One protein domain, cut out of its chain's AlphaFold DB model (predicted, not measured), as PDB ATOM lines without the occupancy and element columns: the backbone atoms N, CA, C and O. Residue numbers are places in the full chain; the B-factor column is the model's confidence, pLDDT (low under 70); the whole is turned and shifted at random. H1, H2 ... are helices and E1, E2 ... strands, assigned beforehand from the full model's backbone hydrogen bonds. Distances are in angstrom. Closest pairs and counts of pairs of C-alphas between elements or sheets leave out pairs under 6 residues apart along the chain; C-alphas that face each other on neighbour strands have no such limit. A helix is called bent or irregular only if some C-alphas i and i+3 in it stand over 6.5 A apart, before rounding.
ATOM      1  N   GLU A  89     120.302 164.902 109.228       96.38
ATOM      2  CA  GLU A  89     121.111 166.120 109.074       96.38
ATOM      3  C   GLU A  89     120.385 167.274 108.363       96.38
ATOM      4  O   GLU A  89     120.699 168.440 108.601       96.38
ATOM      5  N   ASP A  90     119.378 166.984 107.524       96.50
ATOM      6  CA  ASP A  90     118.659 168.014 106.767       96.50
ATOM      7  C   ASP A  90     117.900 168.988 107.691       96.50
ATOM      8  O   ASP A  90     117.550 170.087 107.248       96.50
ATOM      9  N   PHE A  91     117.673 168.620 108.957       97.12
ATOM     10  CA  PHE A  91     116.938 169.413 109.946       97.12
ATOM     11  C   PHE A  91     117.809 170.395 110.747       97.12
ATOM     12  O   PHE A  91     117.271 171.321 111.361       97.12
ATOM     13  N   PHE A  92     119.138 170.242 110.729       97.25
ATOM     14  CA  PHE A  92     120.043 170.948 111.644       97.25
ATOM     15  C   PHE A  92     120.942 171.971 110.940       97.25
ATOM     16  O   PHE A  92     121.258 171.845 109.759       97.25
ATOM     17  N   ILE A  93     121.350 173.013 111.669       95.75
ATOM     18  CA  ILE A  93     122.129 174.136 111.112       95.75
ATOM     19  C   ILE A  93     123.595 173.796 110.821       95.75
ATOM     20  O   ILE A  93     124.225 174.470 110.011       95.75
ATOM     21  N   ASN A  94     124.166 172.798 111.501       92.25
ATOM     22  CA  ASN A  94     125.572 172.427 111.365       92.25
ATOM     23  C   ASN A  94     125.790 170.942 111.684       92.25
ATOM     24  O   ASN A  94     124.899 170.269 112.194       92.25
ATOM     25  N   ASN A  95     127.000 170.454 111.416       87.88
ATOM     26  CA  ASN A  95     127.413 169.063 111.616       87.88
ATOM     27  C   ASN A  95     127.611 168.647 113.089       87.88
ATOM     28  O   ASN A  95     127.786 167.461 113.352       87.88
ATOM     29  N   LYS A  96     127.553 169.575 114.054       93.38
ATOM     30  CA  LYS A  96     127.648 169.262 115.492       93.38
ATOM     31  C   LYS A  96     126.342 168.716 116.071       93.38
ATOM     32  O   LYS A  96     126.303 168.359 117.246       93.38
ATOM     33  N   TYR A  97     125.287 168.620 115.259       96.25
ATOM     34  CA  TYR A  97     123.979 168.127 115.687       96.25
ATOM     35  C   TYR A  97     124.036 166.742 116.342       96.25
ATOM     36  O   TYR A  97     123.302 166.513 117.294       96.25
ATOM     37  N   LEU A  98     124.919 165.841 115.890       96.69
ATOM     38  CA  LEU A  98     125.053 164.506 116.485       96.69
ATOM     39  C   LEU A  98     125.547 164.558 117.932       96.69
ATOM     40  O   LEU A  98     125.046 163.805 118.762       96.69
ATOM     41  N   SER A  99     126.482 165.461 118.246       97.38
ATOM     42  CA  SER A  99     126.985 165.626 119.614       97.38
ATOM     43  C   SER A  99     125.905 166.161 120.546       97.38
ATOM     44  O   SER A  99     125.719 165.658 121.654       97.38
ATOM     45  N   GLU A 100     125.119 167.128 120.075       97.56
ATOM     46  CA  GLU A 100     124.006 167.670 120.856       97.56
ATOM     47  C   GLU A 100     122.855 166.665 121.002       97.56
ATOM     48  O   GLU A 100     122.335 166.482 122.102       97.56
ATOM     49  N   LEU A 101     122.505 165.931 119.939       97.88
ATOM     50  CA  LEU A 101     121.522 164.847 120.018       97.88
ATOM     51  C   LEU A 101     121.970 163.733 120.957       97.88
ATOM     52  O   LEU A 101     121.132 163.212 121.684       97.88
ATOM     53  N   SER A 102     123.257 163.388 120.977       98.38
ATOM     54  CA  SER A 102     123.809 162.387 121.892       98.38
ATOM     55  C   SER A 102     123.609 162.785 123.354       98.38
ATOM     56  O   SER A 102     123.005 162.036 124.126       98.38
ATOM     57  N   LYS A 103     123.995 164.016 123.719       98.38
ATOM     58  CA  LYS A 103     123.822 164.550 125.082       98.38
ATOM     59  C   LYS A 103     122.352 164.628 125.491       98.38
ATOM     60  O   LYS A 103     121.990 164.168 126.572       98.38
ATOM     61  N   LEU A 104     121.506 165.195 124.626       98.44
ATOM     62  CA  LEU A 104     120.076 165.339 124.896       98.44
ATOM     63  C   LEU A 104     119.392 163.973 124.987       98.44
ATOM     64  O   LEU A 104     118.589 163.754 125.889       98.44
ATOM     65  N   SER A 105     119.735 163.038 124.100       98.38
ATOM     66  CA  SER A 105     119.151 161.697 124.116       98.38
ATOM     67  C   SER A 105     119.552 160.920 125.356       98.38
ATOM     68  O   SER A 105     118.688 160.308 125.971       98.38
ATOM     69  N   TYR A 106     120.824 160.989 125.761       98.56
ATOM     70  CA  TYR A 106     121.283 160.412 127.021       98.56
ATOM     71  C   TYR A 106     120.474 160.968 128.198       98.56
ATOM     72  O   TYR A 106     119.850 160.199 128.924       98.56
ATOM     73  N   TYR A 107     120.397 162.297 128.332       98.38
ATOM     74  CA  TYR A 107     119.634 162.950 129.400       98.38
ATOM     75  C   TYR A 107     118.169 162.482 129.436       98.38
ATOM     76  O   TYR A 107     117.693 161.996 130.459       98.38
ATOM     77  N   TYR A 108     117.465 162.563 128.304       98.25
ATOM     78  CA  TYR A 108     116.047 162.206 128.232       98.25
ATOM     79  C   TYR A 108     115.785 160.707 128.381       98.25
ATOM     80  O   TYR A 108     114.704 160.309 128.819       98.25
ATOM     81  N   MET A 109     116.760 159.866 128.043       96.94
ATOM     82  CA  MET A 109     116.672 158.434 128.267       96.94
ATOM     83  C   MET A 109     116.836 158.104 129.751       96.94
ATOM     84  O   MET A 109     116.006 157.379 130.287       96.94
ATOM     85  N   ILE A 110     117.808 158.698 130.446       96.81
ATOM     86  CA  ILE A 110     117.950 158.556 131.905       96.81
ATOM     87  C   ILE A 110     116.672 159.009 132.627       96.81
ATOM     88  O   ILE A 110     116.127 158.268 133.444       96.81
ATOM     89  N   GLU A 111     116.130 160.172 132.259       96.38
ATOM     90  CA  GLU A 111     114.850 160.668 132.787       96.38
ATOM     91  C   GLU A 111     113.696 159.688 132.536       96.38
ATOM     92  O   GLU A 111     112.872 159.456 133.426       96.38
ATOM     93  N   TYR A 112     113.640 159.077 131.347       95.56
ATOM     94  CA  TYR A 112     112.651 158.050 131.023       95.56
ATOM     95  C   TYR A 112     112.761 156.846 131.964       95.56
ATOM     96  O   TYR A 112     111.747 156.426 132.521       95.56
ATOM     97  N   PHE A 113     113.955 156.290 132.163       94.00
ATOM     98  CA  PHE A 113     114.130 155.126 133.036       94.00
ATOM     99  C   PHE A 113     113.805 155.455 134.499       94.00
ATOM    100  O   PHE A 113     113.036 154.723 135.123       94.00
ATOM    101  N   ASN A 114     114.289 156.593 135.003       94.62
ATOM    102  CA  ASN A 114     114.032 157.047 136.371       94.62
ATOM    103  C   ASN A 114     112.540 157.292 136.626       94.62
ATOM    104  O   ASN A 114     111.987 156.825 137.618       94.62
ATOM    105  N   THR A 115     111.857 157.983 135.709       94.38
ATOM    106  CA  THR A 115     110.421 158.297 135.841       94.38
ATOM    107  C   THR A 115     109.546 157.042 135.845       94.38
ATOM    108  O   THR A 115     108.449 157.059 136.402       94.38
ATOM    109  N   ASN A 116     110.004 155.960 135.210       90.62
ATOM    110  CA  ASN A 116     109.255 154.710 135.097       90.62
ATOM    111  C   ASN A 116     109.708 153.624 136.089       90.62
ATOM    112  O   ASN A 116     109.193 152.512 135.999       90.62
ATOM    113  N   ASP A 117     110.631 153.931 137.007       92.69
ATOM    114  CA  ASP A 117     111.196 152.970 137.969       92.69
ATOM    115  C   ASP A 117     111.782 151.720 137.275       92.69
ATOM    116  O   ASP A 117     111.508 150.570 137.623       92.69
ATOM    117  N   LEU A 118     112.543 151.953 136.199       91.12
ATOM    118  CA  LEU A 118     113.146 150.905 135.380       91.12
ATOM    119  C   LEU A 118     114.659 150.869 135.587       91.12
ATOM    120  O   LEU A 118     115.343 151.879 135.442       91.12
ATOM    121  N   ASN A 119     115.196 149.675 135.833       90.88
ATOM    122  CA  ASN A 119     116.639 149.469 135.919       90.88
ATOM    123  C   ASN A 119     117.308 149.622 134.548       90.88
ATOM    124  O   ASN A 119     116.816 149.102 133.541       90.88
ATOM    125  N   TYR A 120     118.475 150.259 134.536       91.69
ATOM    126  CA  TYR A 120     119.328 150.394 133.361       91.69
ATOM    127  C   TYR A 120     120.806 150.284 133.725       91.69
ATOM    128  O   TYR A 120     121.202 150.524 134.864       91.69
ATOM    129  N   ASP A 121     121.615 149.931 132.729       94.69
ATOM    130  CA  ASP A 121     123.068 150.039 132.794       94.69
ATOM    131  C   ASP A 121     123.499 151.323 132.076       94.69
ATOM    132  O   ASP A 121     123.132 151.554 130.925       94.69
ATOM    133  N   ASP A 122     124.259 152.172 132.761       95.12
ATOM    134  CA  ASP A 122     124.667 153.480 132.246       95.12
ATOM    135  C   ASP A 122     125.541 153.398 130.981       95.12
ATOM    136  O   ASP A 122     125.389 154.200 130.055       95.12
ATOM    137  N   ASN A 123     126.425 152.399 130.896       96.06
ATOM    138  CA  ASN A 123     127.262 152.198 129.713       96.06
ATOM    139  C   ASN A 123     126.407 151.787 128.516       96.06
ATOM    140  O   ASN A 123     126.640 152.265 127.404       96.06
ATOM    141  N   ASN A 124     125.378 150.976 128.754       95.69
ATOM    142  CA  ASN A 124     124.428 150.608 127.714       95.69
ATOM    143  C   ASN A 124     123.655 151.824 127.191       95.69
ATOM    144  O   ASN A 124     123.494 151.965 125.977       95.69
ATOM    145  N   ILE A 125     123.220 152.732 128.076       96.25
ATOM    146  CA  ILE A 125     122.566 153.982 127.658       96.25
ATOM    147  C   ILE A 125     123.530 154.820 126.815       96.25
ATOM    148  O   ILE A 125     123.180 155.206 125.703       96.25
ATOM    149  N   LYS A 126     124.772 155.019 127.277       96.75
ATOM    150  CA  LYS A 126     125.806 155.750 126.523       96.75
ATOM    151  C   LYS A 126     126.075 155.151 125.144       96.75
ATOM    152  O   LYS A 126     126.284 155.899 124.191       96.75
ATOM    153  N   GLN A 127     126.062 153.827 125.020       95.88
ATOM    154  CA  GLN A 127     126.270 153.145 123.745       95.88
ATOM    155  C   GLN A 127     125.146 153.463 122.750       95.88
ATOM    156  O   GLN A 127     125.417 153.871 121.616       95.88
ATOM    157  N   VAL A 128     123.886 153.305 123.163       96.38
ATOM    158  CA  VAL A 128     122.732 153.496 122.265       96.38
ATOM    159  C   VAL A 128     122.394 154.963 122.019       96.38
ATOM    160  O   VAL A 128     121.764 155.264 121.012       96.38
ATOM    161  N   THR A 129     122.837 155.884 122.878       97.62
ATOM    162  CA  THR A 129     122.693 157.332 122.664       97.62
ATOM    163  C   THR A 129     123.966 157.993 122.143       97.62
ATOM    164  O   THR A 129     123.990 159.210 122.020       97.62
ATOM    165  N   GLY A 130     125.028 157.237 121.844       97.31
ATOM    166  CA  GLY A 130     126.304 157.790 121.383       97.31
ATOM    167  C   GLY A 130     126.210 158.517 120.035       97.31
ATOM    168  O   GLY A 130     125.226 158.372 119.309       97.31
ATOM    169  N   GLU A 131     127.261 159.269 119.680       96.31
ATOM    170  CA  GLU A 131     127.364 160.112 118.471       96.31
ATOM    171  C   GLU A 131     127.469 159.303 117.160       96.31
ATOM    172  O   GLU A 131     128.434 159.395 116.405       96.31
ATOM    173  N   ASN A 132     126.457 158.489 116.875       95.31
ATOM    174  CA  ASN A 132     126.347 157.678 115.674       95.31
ATOM    175  C   ASN A 132     124.998 157.950 115.008       95.31
ATOM    176  O   ASN A 132     123.951 157.780 115.624       95.31
ATOM    177  N   VAL A 133     125.003 158.330 113.729       94.25
ATOM    178  CA  VAL A 133     123.772 158.644 112.983       94.25
ATOM    179  C   VAL A 133     122.752 157.496 113.002       94.25
ATOM    180  O   VAL A 133     121.547 157.741 113.028       94.25
ATOM    181  N   ASN A 134     123.214 156.242 113.065       94.19
ATOM    182  CA  ASN A 134     122.341 155.070 113.090       94.19
ATOM    183  C   ASN A 134     121.529 154.967 114.389       94.19
ATOM    184  O   ASN A 134     120.392 154.493 114.347       94.19
ATOM    185  N   ASN A 135     122.071 155.459 115.509       95.38
ATOM    186  CA  ASN A 135     121.373 155.499 116.797       95.38
ATOM    187  C   ASN A 135     120.126 156.395 116.740       95.38
ATOM    188  O   ASN A 135     119.154 156.162 117.448       95.38
ATOM    189  N   PHE A 136     120.128 157.383 115.844       96.94
ATOM    190  CA  PHE A 136     119.062 158.370 115.681       96.94
ATOM    191  C   PHE A 136     118.271 158.166 114.381       96.94
ATOM    192  O   PHE A 136     117.651 159.095 113.873       96.94
ATOM    193  N   SER A 137     118.304 156.957 113.811       94.75
ATOM    194  CA  SER A 137     117.691 156.654 112.508       94.75
ATOM    195  C   SER A 137     116.160 156.614 112.530       94.75
ATOM    196  O   SER A 137     115.530 156.846 111.497       94.75
ATOM    197  N   ASN A 138     115.550 156.371 113.694       96.88
ATOM    198  CA  ASN A 138     114.100 156.316 113.854       96.88
ATOM    199  C   ASN A 138     113.617 157.535 114.638       96.88
ATOM    200  O   ASN A 138     113.629 157.537 115.866       96.88
ATOM    201  N   TYR A 139     113.193 158.570 113.920       97.50
ATOM    202  CA  TYR A 139     112.795 159.840 114.517       97.50
ATOM    203  C   TYR A 139     111.546 160.422 113.854       97.50
ATOM    204  O   TYR A 139     111.220 160.090 112.712       97.50
ATOM    205  N   SER A 140     110.869 161.320 114.563       97.56
ATOM    206  CA  SER A 140     109.839 162.176 113.979       97.56
ATOM    207  C   SER A 140     109.678 163.478 114.754       97.56
ATOM    208  O   SER A 140     109.789 163.513 115.976       97.56
ATOM    209  N   PHE A 141     109.402 164.575 114.049       97.38
ATOM    210  CA  PHE A 141     108.976 165.807 114.709       97.38
ATOM    211  C   PHE A 141     107.457 165.825 114.865       97.38
ATOM    212  O   PHE A 141     106.717 165.317 114.020       97.38
ATOM    213  N   HIS A 142     106.999 166.447 115.943       95.38
ATOM    214  CA  HIS A 142     105.591 166.694 116.238       95.38
ATOM    215  C   HIS A 142     105.470 167.967 117.082       95.38
ATOM    216  O   HIS A 142     106.452 168.658 117.321       95.38
ATOM    217  N   GLN A 143     104.265 168.305 117.544       93.94
ATOM    218  CA  GLN A 143     103.988 169.598 118.182       93.94
ATOM    219  C   GLN A 143     104.865 169.925 119.398       93.94
ATOM    220  O   GLN A 143     105.122 171.100 119.642       93.94
ATOM    221  N   THR A 144     105.339 168.928 120.150       93.56
ATOM    222  CA  THR A 144     106.061 169.173 121.405       93.56
ATOM    223  C   THR A 144     107.572 168.968 121.315       93.56
ATOM    224  O   THR A 144     108.290 169.455 122.188       93.56
ATOM    225  N   GLY A 145     108.080 168.319 120.265       96.69
ATOM    226  CA  GLY A 145     109.510 168.089 120.126       96.69
ATOM    227  C   GLY A 145     109.898 167.125 119.010       96.69
ATOM    228  O   GLY A 145     109.161 166.912 118.044       96.69
ATOM    229  N   LEU A 146     111.104 166.583 119.169       97.75
ATOM    230  CA  LEU A 146     111.664 165.497 118.376       97.75
ATOM    231  C   LEU A 146     111.512 164.186 119.147       97.75
ATOM    232  O   LEU A 146     112.144 164.002 120.186       97.75
ATOM    233  N   ASP A 147     110.721 163.270 118.610       98.00
ATOM    234  CA  ASP A 147     110.693 161.890 119.064       98.00
ATOM    235  C   ASP A 147     111.877 161.119 118.478       98.00
ATOM    236  O   ASP A 147     112.133 161.192 117.274       98.00
ATOM    237  N   ILE A 148     112.553 160.333 119.315       98.00
ATOM    238  CA  ILE A 148     113.573 159.363 118.901       98.00
ATOM    239  C   ILE A 148     113.185 157.995 119.461       98.00
ATOM    240  O   ILE A 148     112.887 157.852 120.649       98.00
ATOM    241  N   ILE A 149     113.153 156.991 118.585       97.19
ATOM    242  CA  ILE A 149     112.794 155.612 118.903       97.19
ATOM    243  C   ILE A 149     114.064 154.763 118.891       97.19
ATOM    244  O   ILE A 149     114.659 154.521 117.842       97.19
ATOM    245  N   PHE A 150     114.422 154.245 120.059       96.25
ATOM    246  CA  PHE A 150     115.485 153.268 120.232       96.25
ATOM    247  C   PHE A 150     114.865 151.861 120.246       96.25
ATOM    248  O   PHE A 150     114.167 151.509 121.206       96.25
ATOM    249  N   PRO A 151     115.027 151.055 119.178       94.00
ATOM    250  CA  PRO A 151     114.582 149.666 119.185       94.00
ATOM    251  C   PRO A 151     115.370 148.829 120.201       94.00
ATOM    252  O   PRO A 151     116.501 149.184 120.532       94.00
ATOM    253  N   PRO A 152     114.813 147.693 120.661       91.81
ATOM    254  CA  PRO A 152     115.593 146.738 121.433       91.81
ATOM    255  C   PRO A 152     116.800 146.255 120.618       91.81
ATOM    256  O   PRO A 152     116.695 146.040 119.405       91.81
ATOM    257  N   THR A 153     117.941 146.086 121.277       89.00
ATOM    258  CA  THR A 153     119.186 145.662 120.634       89.00
ATOM    259  C   THR A 153     119.380 144.153 120.772       89.00
ATOM    260  O   THR A 153     118.971 143.535 121.754       89.00
ATOM    261  N   LYS A 154     120.021 143.530 119.775       83.56
ATOM    262  CA  LYS A 154     120.251 142.072 119.764       83.56
ATOM    263  C   LYS A 154     121.194 141.601 120.872       83.56
ATOM    264  O   LYS A 154     121.068 140.480 121.342       83.56
ATOM    265  N   ASP A 155     122.134 142.450 121.266       84.25
ATOM    266  CA  ASP A 155     123.091 142.220 122.354       84.25
ATOM    267  C   ASP A 155     122.489 142.496 123.744       84.25
ATOM    268  O   ASP A 155     123.197 142.438 124.743       84.25
ATOM    269  N   SER A 156     121.182 142.782 123.828       81.44
ATOM    270  CA  SER A 156     120.464 143.112 125.067       81.44
ATOM    271  C   SER A 156     120.932 144.383 125.787       81.44
ATOM    272  O   SER A 156     120.461 144.648 126.896       81.44
ATOM    273  N   THR A 157     121.777 145.206 125.151       85.44
ATOM    274  CA  THR A 157     122.138 146.562 125.603       85.44
ATOM    275  C   THR A 157     120.881 147.379 125.922       85.44
ATOM    276  O   THR A 157     120.780 147.988 126.987       85.44
ATOM    277  N   LEU A 158     119.860 147.298 125.061       88.62
ATOM    278  CA  LEU A 158     118.521 147.809 125.326       88.62
ATOM    279  C   LEU A 158     117.483 146.690 125.176       88.62
ATOM    280  O   LEU A 158     117.245 146.191 124.079       88.62
ATOM    281  N   LYS A 159     116.834 146.304 126.282       85.50
ATOM    282  CA  LYS A 159     115.905 145.156 126.315       85.50
ATOM    283  C   LYS A 159     114.563 145.414 125.630       85.50
ATOM    284  O   LYS A 159     113.950 144.499 125.092       85.50
ATOM    285  N   TYR A 160     114.071 146.646 125.675       85.69
ATOM    286  CA  TYR A 160     112.770 147.019 125.127       85.69
ATOM    287  C   TYR A 160     112.865 148.309 124.329       85.69
ATOM    288  O   TYR A 160     113.783 149.104 124.491       85.69
ATOM    289  N   LYS A 161     111.875 148.526 123.465       92.12
ATOM    290  CA  LYS A 161     111.737 149.778 122.721       92.12
ATOM    291  C   LYS A 161     111.594 150.942 123.696       92.12
ATOM    292  O   LYS A 161     110.620 150.971 124.447       92.12
ATOM    293  N   VAL A 162     112.479 151.923 123.590       95.56
ATOM    294  CA  VAL A 162     112.358 153.200 124.295       95.56
ATOM    295  C   VAL A 162     112.037 154.288 123.284       95.56
ATOM    296  O   VAL A 162     112.604 154.334 122.195       95.56
ATOM    297  N   LYS A 163     111.089 155.153 123.633       96.44
ATOM    298  CA  LYS A 163     110.773 156.361 122.881       96.44
ATOM    299  C   LYS A 163     110.974 157.546 123.815       96.44
ATOM    300  O   LYS A 163     110.309 157.617 124.846       96.44
ATOM    301  N   ILE A 164     111.866 158.451 123.443       97.62
ATOM    302  CA  ILE A 164     112.069 159.721 124.145       97.62
ATOM    303  C   ILE A 164     111.554 160.871 123.289       97.62
ATOM    304  O   ILE A 164     111.538 160.764 122.062       97.62
ATOM    305  N   THR A 165     111.202 161.977 123.935       97.88
ATOM    306  CA  THR A 165     110.852 163.232 123.266       97.88
ATOM    307  C   THR A 165     111.814 164.315 123.741       97.88
ATOM    308  O   THR A 165     111.796 164.676 124.916       97.88
ATOM    309  N   ILE A 166     112.628 164.853 122.834       98.12
ATOM    310  CA  ILE A 166     113.468 166.026 123.095       98.12
ATOM    311  C   ILE A 166     112.622 167.273 122.796       98.12
ATOM    312  O   ILE A 166     112.281 167.514 121.631       98.12
ATOM    313  N   PRO A 167     112.251 168.076 123.803       97.50
ATOM    314  CA  PRO A 167     111.340 169.188 123.617       97.50
ATOM    315  C   PRO A 167     112.018 170.354 122.899       97.50
ATOM    316  O   PRO A 167     113.225 170.581 123.005       97.50
ATOM    317  N   TYR A 168     111.214 171.162 122.209       96.94
ATOM    318  CA  TYR A 168     111.716 172.295 121.427       96.94
ATOM    319  C   TYR A 168     112.518 173.325 122.218       96.94
ATOM    320  O   TYR A 168     113.440 173.915 121.655       96.94
ATOM    321  N   LYS A 169     112.227 173.504 123.514       95.12
ATOM    322  CA  LYS A 169     113.024 174.370 124.397       95.12
ATOM    323  C   LYS A 169     114.516 174.006 124.396       95.12
ATOM    324  O   LYS A 169     115.342 174.907 124.481       95.12
ATOM    325  N   ASP A 170     114.844 172.729 124.201       96.62
ATOM    326  CA  ASP A 170     116.220 172.242 124.272       96.62
ATOM    327  C   ASP A 170     116.825 172.038 122.881       96.62
ATOM    328  O   ASP A 170     118.019 172.236 122.706       96.62
ATOM    329  N   ILE A 171     116.022 171.710 121.860       96.25
ATOM    330  CA  ILE A 171     116.541 171.413 120.512       96.25
ATOM    331  C   ILE A 171     116.484 172.596 119.530       96.25
ATOM    332  O   ILE A 171     117.214 172.605 118.541       96.25
ATOM    333  N   ASN A 172     115.679 173.639 119.776       95.88
ATOM    334  CA  ASN A 172     115.478 174.739 118.811       95.88
ATOM    335  C   ASN A 172     116.774 175.415 118.346       95.88
ATOM    336  O   ASN A 172     116.882 175.799 117.181       95.88
ATOM    337  N   HIS A 173     117.748 175.567 119.243       94.44
ATOM    338  CA  HIS A 173     118.986 176.291 118.966       94.44
ATOM    339  C   HIS A 173     119.880 175.597 117.919       94.44
ATOM    340  O   HIS A 173     120.675 176.274 117.269       94.44
ATOM    341  N   ILE A 174     119.713 174.286 117.700       95.94
ATOM    342  CA  ILE A 174     120.435 173.526 116.662       95.94
ATOM    343  C   ILE A 174     119.613 173.267 115.391       95.94
ATOM    344  O   ILE A 174     120.166 172.815 114.387       95.94
ATOM    345  N   LEU A 175     118.309 173.559 115.396       97.06
ATOM    346  CA  LEU A 175     117.434 173.365 114.235       97.06
ATOM    347  C   LEU A 175     117.533 174.525 113.244       97.06
ATOM    348  O   LEU A 175     117.679 175.689 113.641       97.06
ATOM    349  N   LYS A 176     117.378 174.215 111.949       96.19
ATOM    350  CA  LYS A 176     117.114 175.237 110.921       96.19
ATOM    351  C   LYS A 176     115.785 175.933 111.213       96.19
ATOM    352  O   LYS A 176     114.876 175.330 111.788       96.19
ATOM    353  N   GLU A 177     115.686 177.203 110.836       94.31
ATOM    354  CA  GLU A 177     114.577 178.080 111.228       94.31
ATOM    355  C   GLU A 177     113.206 177.501 110.878       94.31
ATOM    356  O   GLU A 177     112.301 177.532 111.712       94.31
ATOM    357  N   GLU A 178     113.064 176.881 109.704       92.94
ATOM    358  CA  GLU A 178     111.792 176.309 109.268       92.94
ATOM    359  C   GLU A 178     111.283 175.176 110.182       92.94
ATOM    360  O   GLU A 178     110.070 174.960 110.290       92.94
ATOM    361  N   TYR A 179     112.172 174.486 110.904       94.38
ATOM    362  CA  TYR A 179     111.825 173.346 111.759       94.38
ATOM    363  C   TYR A 179     111.657 173.710 113.241       94.38
ATOM    364  O   TYR A 179     111.028 172.948 113.975       94.38
ATOM    365  N   ARG A 180     112.094 174.898 113.678       94.12
ATOM    366  CA  ARG A 180     111.952 175.375 115.072       94.12
ATOM    367  C   ARG A 180     110.499 175.566 115.492       94.12
ATOM    368  O   ARG A 180     109.686 176.024 114.695       94.12
TER     369      ARG A 180
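AT A GLANCE: This is residues 89 to 180 of the 206 residues of an uncharacterized protein of Tenericutes bacterium (UniProt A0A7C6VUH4). A small antiparallel sheet, order E1 - E2 - E3, has the long helix H1 crossing over E2 and E3, while H2 packs on H1 and H4 follows straight from E3. The loop of residues 151 to 161 reaches toward one end of the long axis, and residues after H4 toward the other. The printed part has 92 residues, in the order H1 H2 H3 E1 E2 E3 H4; the class is mixed. It is compact, radius of gyration of the C-alphas 13.0 A, yet elongated, spanning 38 by 24 by 17 A.

HOW THE PARTS SIT: E1, residues 139 to 142, E2, 145 to 150, and E3, 162 to 167, form a meander, each strand the antiparallel neighbour of the one before. In hairpin E1 and E2, N 140 and O 147 are within hydrogen-bond range at 3.0 A; in hairpin E2 and E3, N 150 and O 162 at 2.8 A. H1, residues 97 to 115, runs across the strands, 65 degrees to E3 on the local plane, height over the sheet 8.1 A; the closest C-alphas of H1 and E3 are those of Tyr 108 and Ile 164, 6.2 A. H2, residues 122 to 128, touches H1 residues 106 to 110 alone at a steep tilt of 48 degrees, closest C-alphas Tyr 106 and Lys 126, 6.5 A. H3, residues 133 to 136, only grazes the sheet with residues 135 to 136. H4, residues 168 to 174, is irregular, C-alphas 170 and 173 being 7.2 A apart; with H1 and the sheet it makes two layers, helices on one face. Every O i to N i+4 pair is within range in H1 and H2; H4 has 1 of 3, and 2 of 4 O i to N i+3 pairs; H3 is too short for an i+4 pair.

IN THESE COORDINATES: H1 runs 26.2 A from C-alpha 97 at (123.979, 168.127, 115.687); E2 and E3 each span 16.0 A. H4 ends at C-alpha 174, (120.435, 173.526, 116.662).

THE WHOLE: The C-alphas farthest apart, of Asp 155 and Glu 177, are 38.5 A apart. The printed part has no cut, the link from E2 to E3 is long, and no printed residue is under 70 in pLDDT.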